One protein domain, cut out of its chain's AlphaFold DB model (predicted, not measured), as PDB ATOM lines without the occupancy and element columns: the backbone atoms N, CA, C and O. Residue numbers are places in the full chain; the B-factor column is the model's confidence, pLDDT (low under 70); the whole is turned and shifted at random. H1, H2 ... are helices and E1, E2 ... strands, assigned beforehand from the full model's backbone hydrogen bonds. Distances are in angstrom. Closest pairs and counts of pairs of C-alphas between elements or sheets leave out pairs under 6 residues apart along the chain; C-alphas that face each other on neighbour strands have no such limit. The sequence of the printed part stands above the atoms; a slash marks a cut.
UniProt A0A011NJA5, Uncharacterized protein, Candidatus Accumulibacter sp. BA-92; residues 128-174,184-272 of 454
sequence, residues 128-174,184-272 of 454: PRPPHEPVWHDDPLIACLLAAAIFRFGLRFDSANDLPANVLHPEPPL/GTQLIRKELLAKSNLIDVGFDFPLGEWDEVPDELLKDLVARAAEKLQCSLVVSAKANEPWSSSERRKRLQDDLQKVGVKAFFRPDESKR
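Overview. This is residues 128 to 174 and 184 to 272 of the 454 residues of an uncharacterized protein of Candidatus Accumulibacter sp. BA-92 (UniProt A0A011NJA5). Parallel strands E1 and E2 make the middle, H1 over one face, H4 over the other; H2 and H3 pack at one end. Printed are 136 residues, under half in named elements, mostly helix: H1 H2 H3 E1 H4 E2. It is compact, radius of gyration of the C-alphas 14.5 A, spans 47 by 31 by 27 A.

Arrangement. E1, residues 234 to 238, and E2, 262 to 266, have N 235 and O 262 within hydrogen-bond range, 2.8 A. H4, 246 to 258, completes a strand-helix-strand unit, helix between parallel strands, crossover right-handed. H1, 140 to 151, comes closest to E2 at C-alphas 147 and 264, 6.5 A. H2, 185 to 200, touches H3, 215 to 229, closest at C-alphas 196 and 225, 5.4 A. Every helix O i to N i+4 pair is within hydrogen-bond range.

Along the chain. H1 begins at C-alpha 140, (229.314, 128.734, 179.269); E2 ends at C-alpha 266, (233.651, 125.898, 173.398).

Size, cuts and confidence. C-alphas 174 and 184 are 11.0 A apart across the cut. Link H2 to H3 is long; 36 residues have pLDDT under 70.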
ATOM      1  N   PRO A 128     245.193 136.265 165.045       56.00
ATOM      2  CA  PRO A 128     243.738 136.454 165.025       56.00
ATOM      3  C   PRO A 128     243.015 135.110 164.953       56.00
ATOM      4  O   PRO A 128     243.138 134.387 163.963       56.00
ATOM      5  N   ARG A 129     242.323 134.748 166.043       68.56
ATOM      6  CA  ARG A 129     241.669 133.445 166.142       68.56
ATOM      7  C   ARG A 129     240.545 133.413 165.121       68.56
ATOM      8  O   ARG A 129     239.646 134.255 165.207       68.56
ATOM      9  N   PRO A 130     240.585 132.481 164.154       79.25
ATOM     10  CA  PRO A 130     239.483 132.322 163.231       79.25
ATOM     11  C   PRO A 130     238.185 132.097 164.017       79.25
ATOM     12  O   PRO A 130     238.217 131.400 165.032       79.25
ATOM     13  N   PRO A 131     237.039 132.628 163.567       79.69
ATOM     14  CA  PRO A 131     235.784 132.500 164.307       79.69
ATOM     15  C   PRO A 131     235.298 131.066 164.562       79.69
ATOM     16  O   PRO A 131     234.452 130.854 165.425       79.69
ATOM     17  N   HIS A 132     235.821 130.085 163.826       85.06
ATOM     18  CA  HIS A 132     235.528 128.663 164.005       85.06
ATOM     19  C   HIS A 132     236.499 127.953 164.959       85.06
ATOM     20  O   HIS A 132     236.301 126.775 165.261       85.06
ATOM     21  N   GLU A 133     237.559 128.618 165.428       88.56
ATOM     22  CA  GLU A 133     238.437 128.044 166.444       88.56
ATOM     23  C   GLU A 133     237.824 128.185 167.843       88.56
ATOM     24  O   GLU A 133     237.220 129.219 168.149       88.56
ATOM     25  N   PRO A 134     237.965 127.169 168.716       87.56
ATOM     26  CA  PRO A 134     237.371 127.221 170.038       87.56
ATOM     27  C   PRO A 134     237.922 128.367 170.887       87.56
ATOM     28  O   PRO A 134     239.123 128.678 170.865       87.56
ATOM     29  N   VAL A 135     237.043 128.958 171.694       87.12
ATOM     30  CA  VAL A 135     237.441 129.911 172.731       87.12
ATOM     31  C   VAL A 135     238.234 129.210 173.834       87.12
ATOM     32  O   VAL A 135     238.353 127.989 173.894       87.12
ATOM     33  N   TRP A 136     238.825 130.000 174.720       81.69
ATOM     34  CA  TRP A 136     239.774 129.501 175.709       81.69
ATOM     35  C   TRP A 136     239.160 128.660 176.840       81.69
ATOM     36  O   TRP A 136     239.891 127.918 177.488       81.69
ATOM     37  N   HIS A 137     237.857 128.767 177.104       82.00
ATOM     38  CA  HIS A 137     237.245 128.237 178.324       82.00
ATOM     39  C   HIS A 137     235.895 127.556 178.049       82.00
ATOM     40  O   HIS A 137     235.163 128.021 177.179       82.00
ATOM     41  N   ASP A 138     235.565 126.485 178.787       82.31
ATOM     42  CA  ASP A 138     234.304 125.729 178.614       82.31
ATOM     43  C   ASP A 138     233.127 126.242 179.472       82.31
ATOM     44  O   ASP A 138     231.977 126.083 179.076       82.31
ATOM     45  N   ASP A 139     233.382 126.905 180.613       85.06
ATOM     46  CA  ASP A 139     232.336 127.618 181.384       85.06
ATOM     47  C   ASP A 139     231.460 128.466 180.441       85.06
ATOM     48  O   ASP A 139     231.997 129.377 179.799       85.06
ATOM     49  N   PRO A 140     230.152 128.164 180.319       86.62
ATOM     50  CA  PRO A 140     229.314 128.734 179.269       86.62
ATOM     51  C   PRO A 140     229.239 130.260 179.306       86.62
ATOM     52  O   PRO A 140     229.318 130.902 178.261       86.62
ATOM     53  N   LEU A 141     229.157 130.856 180.498       87.94
ATOM     54  CA  LEU A 141     229.085 132.306 180.662       87.94
ATOM     55  C   LEU A 141     230.399 132.968 180.245       87.94
ATOM     56  O   LEU A 141     230.412 133.930 179.475       87.94
ATOM     57  N   ILE A 142     231.520 132.447 180.742       87.31
ATOM     58  CA  ILE A 142     232.842 132.963 180.384       87.31
ATOM     59  C   ILE A 142     233.109 132.793 178.889       87.31
ATOM     60  O   ILE A 142     233.644 133.704 178.255       87.31
ATOM     61  N   ALA A 143     232.714 131.660 178.315       88.81
ATOM     62  CA  ALA A 143     232.825 131.407 176.891       88.81
ATOM     63  C   ALA A 143     232.028 132.435 176.075       88.81
ATOM     64  O   ALA A 143     232.580 132.994 175.129       88.81
ATOM     65  N   CYS A 144     230.793 132.754 176.483       91.88
ATOM     66  CA  CYS A 144     229.986 133.815 175.877       91.88
ATOM     67  C   CYS A 144     230.687 135.175 175.935       91.88
ATOM     68  O   CYS A 144     230.757 135.860 174.921       91.88
ATOM     69  N   LEU A 145     231.238 135.561 177.090       91.31
ATOM     70  CA  LEU A 145     231.934 136.844 177.255       91.31
ATOM     71  C   LEU A 145     233.173 136.944 176.357       91.31
ATOM     72  O   LEU A 145     233.370 137.953 175.679       91.31
ATOM     73  N   LEU A 146     233.992 135.888 176.324       89.31
ATOM     74  CA  LEU A 146     235.167 135.815 175.456       89.31
ATOM     75  C   LEU A 146     234.757 135.876 173.981       89.31
ATOM     76  O   LEU A 146     235.278 136.700 173.233       89.31
ATOM     77  N   ALA A 147     233.804 135.040 173.567       90.38
ATOM     78  CA  ALA A 147     233.324 134.981 172.193       90.38
ATOM     79  C   ALA A 147     232.722 136.318 171.743       90.38
ATOM     80  O   ALA A 147     233.070 136.814 170.673       90.38
ATOM     81  N   ALA A 148     231.882 136.939 172.571       92.19
ATOM     82  CA  ALA A 148     231.261 138.225 172.274       92.19
ATOM     83  C   ALA A 148     232.313 139.323 172.081       92.19
ATOM     84  O   ALA A 148     232.200 140.135 171.161       92.19
ATOM     85  N   ALA A 149     233.374 139.313 172.893       89.81
ATOM     86  CA  ALA A 149     234.450 140.288 172.791       89.81
ATOM     87  C   ALA A 149     235.339 140.102 171.553       89.81
ATOM     88  O   ALA A 149     235.714 141.086 170.913       89.81
ATOM     89  N   ILE A 150     235.662 138.855 171.199       85.75
ATOM     90  CA  ILE A 150     236.511 138.540 170.039       85.75
ATOM     91  C   ILE A 150     235.728 138.726 168.735       85.75
ATOM     92  O   ILE A 150     236.209 139.364 167.801       85.75
ATOM     93  N   PHE A 151     234.505 138.197 168.676       86.38
ATOM     94  CA  PHE A 151     233.680 138.139 167.464       86.38
ATOM     95  C   PHE A 151     232.671 139.293 167.356       86.38
ATOM     96  O   PHE A 151     231.900 139.364 166.400       86.38
ATOM     97  N   ARG A 152     232.709 140.231 168.312       89.00
ATOM     98  CA  ARG A 152     231.996 141.521 168.311       89.00
ATOM     99  C   ARG A 152     230.482 141.406 168.166       89.00
ATOM    100  O   ARG A 152     229.856 142.213 167.472       89.00
ATOM    101  N   PHE A 153     229.899 140.418 168.834       91.00
ATOM    102  CA  PHE A 153     228.450 140.290 168.955       91.00
ATOM    103  C   PHE A 153     227.935 140.749 170.320       91.00
ATOM    104  O   PHE A 153     228.711 140.957 171.249       91.00
ATOM    105  N   GLY A 154     226.627 140.975 170.414       92.25
ATOM    106  CA  GLY A 154     225.957 141.437 171.627       92.25
ATOM    107  C   GLY A 154     225.569 140.302 172.574       92.25
ATOM    108  O   GLY A 154     225.283 139.192 172.136       92.25
ATOM    109  N   LEU A 155     225.520 140.585 173.875       93.38
ATOM    110  CA  LEU A 155     224.959 139.669 174.869       93.38
ATOM    111  C   LEU A 155     223.732 140.306 175.503       93.38
ATOM    112  O   LEU A 155     223.801 141.427 176.010       93.38
ATOM    113  N   ARG A 156     222.620 139.577 175.485       89.31
ATOM    114  CA  ARG A 156     221.359 139.976 176.098       89.31
ATOM    115  C   ARG A 156     221.057 139.031 177.246       89.31
ATOM    116  O   ARG A 156     220.850 137.851 177.011       89.31
ATOM    117  N   PHE A 157     221.015 139.545 178.467       85.88
ATOM    118  CA  PHE A 157     220.583 138.775 179.630       85.88
ATOM    119  C   PHE A 157     219.087 138.985 179.858       85.88
ATOM    120  O   PHE A 157     218.555 140.055 179.554       85.88
ATOM    121  N   ASP A 158     218.424 137.950 180.357       76.81
ATOM    122  CA  ASP A 158     217.079 138.042 180.910       76.81
ATOM    123  C   ASP A 158     217.151 137.887 182.437       76.81
ATOM    124  O   ASP A 158     218.191 137.535 182.998       76.81
ATOM    125  N   SER A 159     216.056 138.167 183.141       68.25
ATOM    126  CA  SER A 159     216.049 138.025 184.599       68.25
ATOM    127  C   SER A 159     216.083 136.585 185.089       68.25
ATOM    128  O   SER A 159     216.414 136.352 186.250       68.25
ATOM    129  N   ALA A 160     215.661 135.638 184.255       68.38
ATOM    130  CA  ALA A 160     215.395 134.263 184.650       68.38
ATOM    131  C   ALA A 160     216.654 133.389 184.610       68.38
ATOM    132  O   ALA A 160     216.720 132.392 185.325       68.38
ATOM    133  N   ASN A 161     217.645 133.769 183.803       72.81
ATOM    134  CA  ASN A 161     218.807 132.955 183.493       72.81
ATOM    135  C   ASN A 161     220.118 133.685 183.808       72.81
ATOM    136  O   ASN A 161     220.215 134.910 183.773       72.81
ATOM    137  N   ASP A 162     221.157 132.908 184.103       77.88
ATOM    138  CA  ASP A 162     222.530 133.412 184.264       77.88
ATOM    139  C   ASP A 162     223.304 133.422 182.942       77.88
ATOM    140  O   ASP A 162     224.418 133.940 182.864       77.88
ATOM    141  N   LEU A 163     222.712 132.848 181.893       86.19
ATOM    142  CA  LEU A 163     223.254 132.825 180.543       86.19
ATOM    143  C   LEU A 163     222.504 133.815 179.643       86.19
ATOM    144  O   LEU A 163     221.323 134.083 179.872       86.19
ATOM    145  N   PRO A 164     223.168 134.360 178.610       88.81
ATOM    146  CA  PRO A 164     222.528 135.279 177.682       88.81
ATOM    147  C   PRO A 164     221.369 134.608 176.928       88.81
ATOM    148  O   PRO A 164     221.551 133.587 176.272       88.81
ATOM    149  N   ALA A 165     220.191 135.226 176.953       86.94
ATOM    150  CA  ALA A 165     218.972 134.752 176.303       86.94
ATOM    151  C   ALA A 165     219.099 134.625 174.771       86.94
ATOM    152  O   ALA A 165     218.386 133.827 174.159       86.94
ATOM    153  N   ASN A 166     220.003 135.403 174.159       89.69
ATOM    154  CA  ASN A 166     220.278 135.385 172.720       89.69
ATOM    155  C   ASN A 166     221.307 134.321 172.293       89.69
ATOM    156  O   ASN A 166     221.564 134.182 171.095       89.69
ATOM    157  N   VAL A 167     221.908 133.595 173.244       89.38
ATOM    158  CA  VAL A 167     222.864 132.520 172.959       89.38
ATOM    159  C   VAL A 167     222.183 131.169 173.168       89.38
ATOM    160  O   VAL A 167     221.740 130.835 174.264       89.38
ATOM    161  N   LEU A 168     222.110 130.377 172.102       84.44
ATOM    162  CA  LEU A 168     221.690 128.987 172.153       84.44
ATOM    163  C   LEU A 168     222.873 128.119 172.555       84.44
ATOM    164  O   LEU A 168     223.962 128.238 171.989       84.44
ATOM    165  N   HIS A 169     222.643 127.218 173.496       78.06
ATOM    166  CA  HIS A 169     223.628 126.250 173.947       78.06
ATOM    167  C   HIS A 169     223.137 124.852 173.581       78.06
ATOM    168  O   HIS A 169     222.742 124.125 174.490       78.06
ATOM    169  N   PRO A 170     223.155 124.479 172.284       67.75
ATOM    170  CA  PRO A 170     222.756 123.145 171.876       67.75
ATOM    171  C   PRO A 170     223.638 122.136 172.603       67.75
ATOM    172  O   PRO A 170     224.849 122.045 172.360       67.75
ATOM    173  N   GLU A 171     223.046 121.397 173.531       60.31
ATOM    174  CA  GLU A 171     223.630 120.139 173.954       60.31
ATOM    175  C   GLU A 171     223.470 119.195 172.764       60.31
ATOM    176  O   GLU A 171     222.381 119.153 172.190       60.31
ATOM    177  N   PRO A 172     224.529 118.493 172.314       49.81
ATOM    178  CA  PRO A 172     224.345 117.487 171.280       49.81
ATOM    179  C   PRO A 172     223.256 116.541 171.795       49.81
ATOM    180  O   PRO A 172     223.465 115.927 172.846       49.81
ATOM    181  N   PRO A 173     222.084 116.469 171.140       43.50
ATOM    182  CA  PRO A 173     221.032 115.621 171.650       43.50
ATOM    183  C   PRO A 173     221.578 114.200 171.630       43.50
ATOM    184  O   PRO A 173     222.238 113.781 170.670       43.50
ATOM    185  N   LEU A 174     221.329 113.463 172.712       36.75
ATOM    186  CA  LEU A 174     221.336 112.009 172.644       36.75
ATOM    187  C   LEU A 174     220.495 111.674 171.415       36.75
ATOM    188  O   LEU A 174     219.336 112.079 171.375       36.75
ATOM    189  N   GLY A 184     224.004 116.566 163.905       63.25
ATOM    190  CA  GLY A 184     224.712 117.845 163.927       63.25
ATOM    191  C   GLY A 184     223.862 119.056 163.527       63.25
ATOM    192  O   GLY A 184     223.141 119.618 164.346       63.25
ATOM    193  N   THR A 185     224.003 119.506 162.278       65.12
ATOM    194  CA  THR A 185     223.482 120.795 161.790       65.12
ATOM    195  C   THR A 185     221.954 120.861 161.754       65.12
ATOM    196  O   THR A 185     221.391 121.903 162.073       65.12
ATOM    197  N   GLN A 186     221.267 119.772 161.391       68.50
ATOM    198  CA  GLN A 186     219.795 119.752 161.329       68.50
ATOM    199  C   GLN A 186     219.167 119.958 162.712       68.50
ATOM    200  O   GLN A 186     218.224 120.730 162.855       68.50
ATOM    201  N   LEU A 187     219.755 119.354 163.743       69.31
ATOM    202  CA  LEU A 187     219.313 119.498 165.130       69.31
ATOM    203  C   LEU A 187     219.522 120.926 165.641       69.31
ATOM    204  O   LEU A 187     218.612 121.513 166.219       69.31
ATOM    205  N   ILE A 188     220.673 121.532 165.325       70.56
ATOM    206  CA  ILE A 188     220.933 122.947 165.637       70.56
ATOM    207  C   ILE A 188     219.900 123.851 164.955       70.56
ATOM    208  O   ILE A 188     219.443 124.819 165.556       70.56
ATOM    209  N   ARG A 189     219.499 123.544 163.716       71.75
ATOM    210  CA  ARG A 189     218.459 124.305 163.008       71.75
ATOM    211  C   ARG A 189     217.083 124.142 163.649       71.75
ATOM    212  O   ARG A 189     216.390 125.144 163.795       71.75
ATOM    213  N   LYS A 190     216.706 122.930 164.073       71.19
ATOM    214  CA  LYS A 190     215.457 122.688 164.817       71.19
ATOM    215  C   LYS A 190     215.426 123.467 166.130       71.19
ATOM    216  O   LYS A 190     214.434 124.128 166.422       71.19
ATOM    217  N   GLU A 191     216.518 123.458 166.891       72.19
ATOM    218  CA  GLU A 191     216.608 124.204 168.149       72.19
ATOM    219  C   GLU A 191     216.590 125.721 167.921       72.19
ATOM    220  O   GLU A 191     215.867 126.447 168.604       72.19
ATOM    221  N   LEU A 192     217.322 126.203 166.911       71.94
ATOM    222  CA  LEU A 192     217.304 127.606 166.500       71.94
ATOM    223  C   LEU A 192     215.892 128.065 166.150       71.94
ATOM    224  O   LEU A 192     215.485 129.167 166.511       71.94
ATOM    225  N   LEU A 193     215.144 127.215 165.466       71.88
ATOM    226  CA  LEU A 193     213.785 127.487 165.051       71.88
ATOM    227  C   LEU A 193     212.805 127.461 166.221       71.88
ATOM    228  O   LEU A 193     212.037 128.405 166.381       71.88
ATOM    229  N   ALA A 194     212.893 126.459 167.097       69.12
ATOM    230  CA  ALA A 194     212.119 126.405 168.333       69.12
ATOM    231  C   ALA A 194     212.371 127.646 169.203       69.12
ATOM    232  O   ALA A 194     211.429 128.268 169.695       69.12
ATOM    233  N   LYS A 195     213.634 128.063 169.338       69.12
ATOM    234  CA  LYS A 195     214.013 129.263 170.088       69.12
ATOM    235  C   LYS A 195     213.533 130.542 169.407       69.12
ATOM    236  O   LYS A 195     213.006 131.412 170.090       69.12
ATOM    237  N   SER A 196     213.688 130.660 168.089       63.41
ATOM    238  CA  SER A 196     213.229 131.831 167.331       63.41
ATOM    239  C   SER A 196     211.712 131.966 167.418       63.41
ATOM    240  O   SER A 196     211.221 133.057 167.677       63.41
ATOM    241  N   ASN A 197     210.977 130.855 167.332       65.69
ATOM    242  CA  ASN A 197     209.532 130.830 167.539       65.69
ATOM    243  C   ASN A 197     209.146 131.174 168.976       65.69
ATOM    244  O   ASN A 197     208.202 131.929 169.162       65.69
ATOM    245  N   LEU A 198     209.868 130.677 169.986       62.03
ATOM    246  CA  LEU A 198     209.631 131.040 171.389       62.03
ATOM    247  C   LEU A 198     209.888 132.531 171.646       62.03
ATOM    248  O   LEU A 198     209.228 133.143 172.481       62.03
ATOM    249  N   ILE A 199     210.861 133.112 170.948       62.34
ATOM    250  CA  ILE A 199     211.152 134.539 171.040       62.34
ATOM    251  C   ILE A 199     210.068 135.331 170.314       62.34
ATOM    252  O   ILE A 199     209.537 136.259 170.906       62.34
ATOM    253  N   ASP A 200     209.718 134.983 169.076       58.81
ATOM    254  CA  ASP A 200     208.806 135.736 168.201       58.81
ATOM    255  C   ASP A 200     207.326 135.583 168.631       58.81
ATOM    256  O   ASP A 200     206.649 136.583 168.868       58.81
ATOM    257  N   VAL A 201     206.886 134.337 168.849       52.84
ATOM    258  CA  VAL A 201     205.527 133.813 169.112       52.84
ATOM    259  C   VAL A 201     204.416 134.534 168.345       52.84
ATOM    260  O   VAL A 201     203.735 135.419 168.860       52.84
ATOM    261  N   GLY A 202     204.189 134.077 167.113       45.84
ATOM    262  CA  GLY A 202     202.995 134.396 166.326       45.84
ATOM    263  C   GLY A 202     202.622 133.356 165.262       45.84
ATOM    264  O   GLY A 202     201.661 133.572 164.531       45.84
ATOM    265  N   PHE A 203     203.351 132.241 165.153       45.59
ATOM    266  CA  PHE A 203     203.101 131.210 164.147       45.59
ATOM    267  C   PHE A 203     203.076 129.817 164.788       45.59
ATOM    268  O   PHE A 203     204.118 129.284 165.168       45.59
ATOM    269  N   ASP A 204     201.882 129.224 164.867       47.25
ATOM    270  CA  ASP A 204     201.682 127.800 165.150       47.25
ATOM    271  C   ASP A 204     202.017 126.996 163.887       47.25
ATOM    272  O   ASP A 204     201.147 126.670 163.080       47.25
ATOM    273  N   PHE A 205     203.298 126.699 163.673       51.75
ATOM    274  CA  PHE A 205     203.670 125.663 162.713       51.75
ATOM    275  C   PHE A 205     203.538 124.288 163.386       51.75
ATOM    276  O   PHE A 205     204.008 124.111 164.515       51.75
ATOM    277  N   PRO A 206     202.902 123.300 162.735       50.81
ATOM    278  CA  PRO A 206     202.736 121.974 163.312       50.81
ATOM    279  C   PRO A 206     204.102 121.339 163.602       50.81
ATOM    280  O   PRO A 206     204.970 121.265 162.736       50.81
ATOM    281  N   LEU A 207     204.279 120.855 164.837       46.59
ATOM    282  CA  LEU A 207     205.504 120.272 165.418       46.59
ATOM    283  C   LEU A 207     206.114 119.061 164.657       46.59
ATOM    284  O   LEU A 207     207.115 118.515 165.103       46.59
ATOM    285  N   GLY A 208     205.558 118.667 163.504       48.59
ATOM    286  CA  GLY A 208     205.928 117.468 162.742       48.59
ATOM    287  C   GLY A 208     206.531 117.677 161.344       48.59
ATOM    288  O   GLY A 208     206.897 116.685 160.730       48.59
ATOM    289  N   GLU A 209     206.657 118.911 160.834       51.69
ATOM    290  CA  GLU A 209     207.186 119.195 159.474       51.69
ATOM    291  C   GLU A 209     208.491 120.025 159.493       51.69
ATOM    292  O   GLU A 209     208.769 120.824 158.602       51.69
ATOM    293  N   TRP A 210     209.313 119.878 160.537       57.12
ATOM    294  CA  TRP A 210     210.501 120.728 160.750       57.12
ATOM    295  C   TRP A 210     211.783 120.228 160.072       57.12
ATOM    296  O   TRP A 210     212.821 120.884 160.182       57.12
ATOM    297  N   ASP A 211     211.726 119.096 159.370       54.78
ATOM    298  CA  ASP A 211     212.889 118.498 158.702       54.78
ATOM    299  C   ASP A 211     213.298 119.248 157.419       54.78
ATOM    300  O   ASP A 211     214.458 119.179 157.011       54.78
ATOM    301  N   GLU A 212     212.389 120.034 156.822       62.31
ATOM    302  CA  GLU A 212     212.578 120.704 155.522       62.31
ATOM    303  C   GLU A 212     212.305 122.220 155.554       62.31
ATOM    304  O   GLU A 212     211.771 122.798 154.609       62.31
ATOM    305  N   VAL A 213     212.667 122.910 156.638       66.50
ATOM    306  CA  VAL A 213     212.441 124.365 156.737       66.50
ATOM    307  C   VAL A 213     213.345 125.108 155.741       66.50
ATOM    308  O   VAL A 213     214.575 125.052 155.896       66.50
ATOM    309  N   PRO A 214     212.779 125.844 154.757       78.31
ATOM    310  CA  PRO A 214     213.571 126.576 153.773       78.31
ATOM    311  C   PRO A 214     214.473 127.622 154.436       78.31
ATOM    312  O   PRO A 214     214.057 128.302 155.375       78.31
ATOM    313  N   ASP A 215     215.690 127.795 153.913       80.50
ATOM    314  CA  ASP A 215     216.674 128.747 154.454       80.50
ATOM    315  C   ASP A 215     216.129 130.178 154.560       80.50
ATOM    316  O   ASP A 215     216.389 130.850 155.555       80.50
ATOM    317  N   GLU A 216     215.330 130.625 153.587       84.69
ATOM    318  CA  GLU A 216     214.728 131.964 153.606       84.69
ATOM    319  C   GLU A 216     213.730 132.136 154.761       84.69
ATOM    320  O   GLU A 216     213.758 133.152 155.450       84.69
ATOM    321  N   LEU A 217     212.911 131.117 155.055       81.00
ATOM    322  CA  LEU A 217     211.968 131.176 156.177       81.00
ATOM    323  C   LEU A 217     212.705 131.201 157.522       81.00
ATOM    324  O   LEU A 217     212.349 131.974 158.413       81.00
ATOM    325  N   LEU A 218     213.747 130.376 157.670       79.81
ATOM    326  CA  LEU A 218     214.565 130.365 158.883       79.81
ATOM    327  C   LEU A 218     215.274 131.710 159.081       79.81
ATOM    328  O   LEU A 218     215.299 132.232 160.193       79.81
ATOM    329  N   LYS A 219     215.813 132.288 158.007       86.75
ATOM    330  CA  LYS A 219     216.457 133.602 158.020       86.75
ATOM    331  C   LYS A 219     215.495 134.712 158.446       86.75
ATOM    332  O   LYS A 219     215.872 135.538 159.274       86.75
ATOM    333  N   ASP A 220     214.260 134.710 157.946       85.94
ATOM    334  CA  ASP A 220     213.239 135.687 158.341       85.94
ATOM    335  C   ASP A 220     212.864 135.560 159.824       85.94
ATOM    336  O   ASP A 220     212.756 136.563 160.531       85.94
ATOM    337  N   LEU A 221     212.710 134.330 160.325       82.56
ATOM    338  CA  LEU A 221     212.418 134.072 161.739       82.56
ATOM    339  C   LEU A 221     213.574 134.491 162.653       82.56
ATOM    340  O   LEU A 221     213.347 135.126 163.683       82.56
ATOM    341  N   VAL A 222     214.813 134.194 162.259       85.56
ATOM    342  CA  VAL A 222     216.017 134.647 162.967       85.56
ATOM    343  C   VAL A 222     216.089 136.171 162.990       85.56
ATOM    344  O   VAL A 222     216.386 136.747 164.036       85.56
ATOM    345  N   ALA A 223     215.806 136.834 161.865       88.50
ATOM    346  CA  ALA A 223     215.818 138.290 161.778       88.50
ATOM    347  C   ALA A 223     214.775 138.922 162.713       88.50
ATOM    348  O   ALA A 223     215.116 139.838 163.461       88.50
ATOM    349  N   ARG A 224     213.545 138.388 162.748       85.38
ATOM    350  CA  ARG A 224     212.494 138.837 163.679       85.38
ATOM    351  C   ARG A 224     212.876 138.619 165.141       85.38
ATOM    352  O   ARG A 224     212.736 139.523 165.964       85.38
ATOM    353  N   ALA A 225     213.412 137.446 165.472       84.06
ATOM    354  CA  ALA A 225     213.873 137.155 166.824       84.06
ATOM    355  C   ALA A 225     215.016 138.095 167.253       84.06
ATOM    356  O   ALA A 225     215.015 138.595 168.379       84.06
ATOM    357  N   ALA A 226     215.958 138.387 166.349       87.50
ATOM    358  CA  ALA A 226     217.041 139.332 166.597       87.50
ATOM    359  C   ALA A 226     216.537 140.775 166.776       87.50
ATOM    360  O   ALA A 226     217.041 141.495 167.638       87.50
ATOM    361  N   GLU A 227     215.522 141.191 166.014       88.12
ATOM    362  CA  GLU A 227     214.866 142.494 166.168       88.12
ATOM    363  C   GLU A 227     214.185 142.617 167.537       88.12
ATOM    364  O   GLU A 227     214.419 143.588 168.260       88.12
ATOM    365  N   LYS A 228     213.428 141.594 167.953       85.31
ATOM    366  CA  LYS A 228     212.740 141.565 169.253       85.31
ATOM    367  C   LYS A 228     213.705 141.553 170.439       85.31
ATOM    368  O   LYS A 228     213.448 142.203 171.450       85.31
ATOM    369  N   LEU A 229     214.829 140.845 170.315       83.62
ATOM    370  CA  LEU A 229     215.904 140.858 171.312       83.62
ATOM    371  C   LEU A 229     216.784 142.114 171.240       83.62
ATOM    372  O   LEU A 229     217.592 142.333 172.150       83.62
ATOM    373  N   GLN A 230     216.659 142.906 170.168       87.75
ATOM    374  CA  GLN A 230     217.571 143.996 169.804       87.75
ATOM    375  C   GLN A 230     219.045 143.541 169.806       87.75
ATOM    376  O   GLN A 230     219.949 144.262 170.237       87.75
ATOM    377  N   CYS A 231     219.287 142.293 169.399       90.19
ATOM    378  CA  CYS A 231     220.578 141.624 169.509       90.19
ATOM    379  C   CYS A 231     220.651 140.407 168.579       90.19
ATOM    380  O   CYS A 231     219.675 139.675 168.437       90.19
ATOM    381  N   SER A 232     221.817 140.150 167.985       91.19
ATOM    382  CA  SER A 232     222.054 138.968 167.147       91.19
ATOM    383  C   SER A 232     221.822 137.664 167.918       91.19
ATOM    384  O   SER A 232     222.269 137.525 169.059       91.19
ATOM    385  N   LEU A 233     221.224 136.673 167.255       90.38
ATOM    386  CA  LEU A 233     221.200 135.294 167.742       90.38
ATOM    387  C   LEU A 233     222.551 134.609 167.519       90.38
ATOM    388  O   LEU A 233     223.212 134.798 166.490       90.38
ATOM    389  N   VAL A 234     222.958 133.809 168.503       91.06
ATOM    390  CA  VAL A 234     224.269 133.157 168.524       91.06
ATOM    391  C   VAL A 234     224.140 131.702 168.949       91.06
ATOM    392  O   VAL A 234     223.411 131.396 169.880       91.06
ATOM    393  N   VAL A 235     224.887 130.804 168.316       89.44
ATOM    394  CA  VAL A 235     224.990 129.390 168.694       89.44
ATOM    395  C   VAL A 235     226.339 129.113 169.358       89.44
ATOM    396  O   VAL A 235     227.395 129.463 168.828       89.44
ATOM    397  N   SER A 236     226.304 128.449 170.511       89.38
ATOM    398  CA  SER A 236     227.458 127.981 171.277       89.38
ATOM    399  C   SER A 236     227.555 126.453 171.209       89.38
ATOM    400  O   SER A 236     226.961 125.759 172.038       89.38
ATOM    401  N   ALA A 237     228.371 125.912 170.306       86.38
ATOM    402  CA  ALA A 237     228.598 124.466 170.198       86.38
ATOM    403  C   ALA A 237     229.857 124.015 170.962       86.38
ATOM    404  O   ALA A 237     230.813 124.779 171.096       86.38
ATOM    405  N   LYS A 238     229.903 122.770 171.451       85.81
ATOM    406  CA  LYS A 238     231.154 122.170 171.954       85.81
ATOM    407  C   LYS A 238     232.016 121.680 170.788       85.81
ATOM    408  O   LYS A 238     231.498 121.179 169.797       85.81
ATOM    409  N   ALA A 239     233.331 121.825 170.905       85.50
ATOM    410  CA  ALA A 239     234.320 121.367 169.928       85.50
ATOM    411  C   ALA A 239     234.706 119.890 170.138       85.50
ATOM    412  O   ALA A 239     235.878 119.529 170.039       85.50
ATOM    413  N   ASN A 240     233.716 119.060 170.455       81.25
ATOM    414  CA  ASN A 240     233.795 117.603 170.523       81.25
ATOM    415  C   ASN A 240     233.120 116.998 169.290       81.25
ATOM    416  O   ASN A 240     232.678 117.748 168.427       81.25
ATOM    417  N   GLU A 241     233.052 115.674 169.146       76.06
ATOM    418  CA  GLU A 241     232.313 115.076 168.022       76.06
ATOM    419  C   GLU A 241     230.844 115.561 167.994       76.06
ATOM    420  O   GLU A 241     230.190 115.555 169.036       76.06
ATOM    421  N   PRO A 242     230.302 115.980 166.828       73.12
ATOM    422  CA  PRO A 242     230.885 115.901 165.480       73.12
ATOM    423  C   PRO A 242     231.774 117.098 165.073       73.12
ATOM    424  O   PRO A 242     232.338 117.103 163.979       73.12
ATOM    425  N   TRP A 243     231.922 118.112 165.920       80.81
ATOM    426  CA  TRP A 243     232.634 119.382 165.703       80.81
ATOM    427  C   TRP A 243     234.099 119.405 166.179       80.81
ATOM    428  O   TRP A 243     234.688 120.476 166.366       80.81
ATOM    429  N   SER A 244     234.719 118.238 166.334       81.56
ATOM    430  CA  SER A 244     236.128 118.073 166.723       81.56
ATOM    431  C   SER A 244     237.099 118.654 165.681       81.56
ATOM    432  O   SER A 244     238.110 119.271 166.028       81.56
ATOM    433  N   SER A 245     236.764 118.532 164.391       85.75
ATOM    434  CA  SER A 245     237.563 119.060 163.271       85.75
ATOM    435  C   SER A 245     237.290 120.541 162.977       85.75
ATOM    436  O   SER A 245     236.140 120.991 163.000       85.75
ATOM    437  N   SER A 246     238.347 121.287 162.641       88.69
ATOM    438  CA  SER A 246     238.262 122.713 162.293       88.69
ATOM    439  C   SER A 246     237.422 122.942 161.029       88.69
ATOM    440  O   SER A 246     236.582 123.840 160.986       88.69
ATOM    441  N   GLU A 247     237.531 122.055 160.037       87.12
ATOM    442  CA  GLU A 247     236.763 122.119 158.793       87.12
ATOM    443  C   GLU A 247     235.257 121.975 159.027       87.12
ATOM    444  O   GLU A 247     234.472 122.705 158.421       87.12
ATOM    445  N   ARG A 248     234.830 121.055 159.905       82.25
ATOM    446  CA  ARG A 248     233.402 120.897 160.224       82.25
ATOM    447  C   ARG A 248     232.865 122.097 161.000       82.25
ATOM    448  O   ARG A 248     231.761 122.545 160.705       82.25
ATOM    449  N   ARG A 249     233.653 122.660 161.927       87.81
ATOM    450  CA  ARG A 249     233.294 123.904 162.631       87.81
ATOM    451  C   ARG A 249     233.116 125.070 161.668       87.81
ATOM    452  O   ARG A 249     232.124 125.789 161.754       87.81
ATOM    453  N   LYS A 250     234.041 125.221 160.717       89.50
ATOM    454  CA  LYS A 250     233.955 126.245 159.675       89.50
ATOM    455  C   LYS A 250     232.701 126.075 158.814       89.50
ATOM    456  O   LYS A 250     231.980 127.042 158.624       89.50
ATOM    457  N   ARG A 251     232.395 124.852 158.364       84.31
ATOM    458  CA  ARG A 251     231.167 124.572 157.593       84.31
ATOM    459  C   ARG A 251     229.901 124.933 158.365       84.31
ATOM    460  O   ARG A 251     229.051 125.623 157.820       84.31
ATOM    461  N   LEU A 252     229.802 124.524 159.632       83.88
ATOM    462  CA  LEU A 252     228.657 124.877 160.476       83.88
ATOM    463  C   LEU A 252     228.514 126.398 160.618       83.88
ATOM    464  O   LEU A 252     227.409 126.926 160.534       83.88
ATOM    465  N   GLN A 253     229.624 127.103 160.826       87.06
ATOM    466  CA  GLN A 253     229.623 128.558 160.914       87.06
ATOM    467  C   GLN A 253     229.166 129.212 159.605       87.06
ATOM    468  O   GLN A 253     228.310 130.091 159.650       87.06
ATOM    469  N   ASP A 254     229.688 128.765 158.460       87.19
ATOM    470  CA  ASP A 254     229.295 129.265 157.140       87.19
ATOM    471  C   ASP A 254     227.796 129.008 156.876       87.19
ATOM    472  O   ASP A 254     227.098 129.873 156.347       87.19
ATOM    473  N   ASP A 255     227.275 127.846 157.283       83.00
ATOM    474  CA  ASP A 255     225.864 127.485 157.120       83.00
ATOM    475  C   ASP A 255     224.932 128.316 158.011       83.00
ATOM    476  O   ASP A 255     223.906 128.806 157.540       83.00
ATOM    477  N   LEU A 256     225.295 128.535 159.277       85.62
ATOM    478  CA  LEU A 256     224.524 129.388 160.189       85.62
ATOM    479  C   LEU A 256     224.575 130.863 159.774       85.62
ATOM    480  O   LEU A 256     223.580 131.582 159.899       85.62
ATOM    481  N   GLN A 257     225.694 131.309 159.203       88.94
ATOM    482  CA  GLN A 257     225.837 132.677 158.724       88.94
ATOM    483  C   GLN A 257     224.888 132.992 157.555       88.94
ATOM    484  O   GLN A 257     224.406 134.123 157.470       88.94
ATOM    485  N   LYS A 258     224.555 132.015 156.694       87.62
ATOM    486  CA  LYS A 258     223.576 132.195 155.595       87.62
ATOM    487  C   LYS A 258     222.198 132.624 156.101       87.62
ATOM    488  O   LYS A 258     221.521 133.404 155.434       87.62
ATOM    489  N   VAL A 259     221.816 132.158 157.289       84.75
ATOM    490  CA  VAL A 259     220.539 132.488 157.942       84.75
ATOM    491  C   VAL A 259     220.672 133.600 158.990       84.75
ATOM    492  O   VAL A 259     219.739 133.856 159.738       84.75
ATOM    493  N   GLY A 260     221.818 134.289 159.041       87.50
ATOM    494  CA  GLY A 260     222.039 135.437 159.926       87.50
ATOM    495  C   GLY A 260     222.436 135.088 161.365       87.50
ATOM    496  O   GLY A 260     222.453 135.976 162.216       87.50
ATOM    497  N   VAL A 261     222.789 133.831 161.648       88.38
ATOM    498  CA  VAL A 261     223.180 133.373 162.989       88.38
ATOM    499  C   VAL A 261     224.694 133.301 163.119       88.38
ATOM    500  O   VAL A 261     225.391 132.736 162.277       88.38
ATOM    501  N   LYS A 262     225.222 133.864 164.208       91.06
ATOM    502  CA  LYS A 262     226.648 133.752 164.543       91.06
ATOM    503  C   LYS A 262     226.888 132.459 165.314       91.06
ATOM    504  O   LYS A 262     226.021 132.008 166.052       91.06
ATOM    505  N   ALA A 263     228.077 131.883 165.204       90.12
ATOM    506  CA  ALA A 263     228.440 130.695 165.969       90.12
ATOM    507  C   ALA A 263     229.834 130.833 166.571       90.12
ATOM    508  O   ALA A 263     230.727 131.396 165.935       90.12
ATOM    509  N   PHE A 264     230.010 130.292 167.773       91.50
ATOM    510  CA  PHE A 264     231.314 130.088 168.390       91.50
ATOM    511  C   PHE A 264     231.387 128.710 169.044       91.50
ATOM    512  O   PHE A 264     230.370 128.069 169.320       91.50
ATOM    513  N   PHE A 265     232.615 128.263 169.299       89.44
ATOM    514  CA  PHE A 265     232.875 126.920 169.796       89.44
ATOM    515  C   PHE A 265     233.540 126.956 171.164       89.44
ATOM    516  O   PHE A 265     234.503 127.692 171.378       89.44
ATOM    517  N   ARG A 266     233.040 126.145 172.091       89.19
ATOM    518  CA  ARG A 266     233.651 125.898 173.398       89.19
ATOM    519  C   ARG A 266     234.626 124.730 173.299       89.19
ATOM    520  O   ARG A 266     234.355 123.793 172.549       89.19
ATOM    521  N   PRO A 267     235.762 124.763 174.002       85.88
ATOM    522  CA  PRO A 267     236.686 123.641 174.002       85.88
ATOM    523  C   PRO A 267     236.054 122.443 174.729       85.88
ATOM    524  O   PRO A 267     235.351 122.636 175.714       85.88
ATOM    525  N   ASP A 268     236.304 121.222 174.247       77.62
ATOM    526  CA  ASP A 268     235.817 119.988 174.892       77.62
ATOM    527  C   ASP A 268     236.437 119.795 176.285       77.62
ATOM    528  O   ASP A 268     235.755 119.522 177.267       77.62
ATOM    529  N   GLU A 269     237.738 120.072 176.384       71.06
ATOM    530  CA  GLU A 269     238.468 120.151 177.640       71.06
ATOM    531  C   GLU A 269     239.184 121.497 177.749       71.06
ATOM    532  O   GLU A 269     239.741 122.020 176.775       71.06
ATOM    533  N   SER A 270     239.202 122.063 178.958       65.44
ATOM    534  CA  SER A 270     239.911 123.315 179.229       65.44
ATOM    535  C   SER A 270     241.411 123.129 178.989       65.44
ATOM    536  O   SER A 270     242.131 122.568 179.816       65.44
ATOM    537  N   LYS A 271     241.901 123.618 177.845       63.19
ATOM    538  CA  LYS A 271     243.335 123.627 177.533       63.19
ATOM    539  C   LYS A 271     244.091 124.481 178.550       63.19
ATOM    540  O   LYS A 271     243.538 125.401 179.156       63.19
ATOM    541  N   ARG A 272     245.393 124.218 178.714       64.06
ATOM    542  CA  ARG A 272     246.264 125.037 179.568       64.06
ATOM    543  C   ARG A 272     246.251 126.487 179.072       64.06
ATOM    544  O   ARG A 272     246.848 126.808 178.051       64.06
TER     545      ARG A 272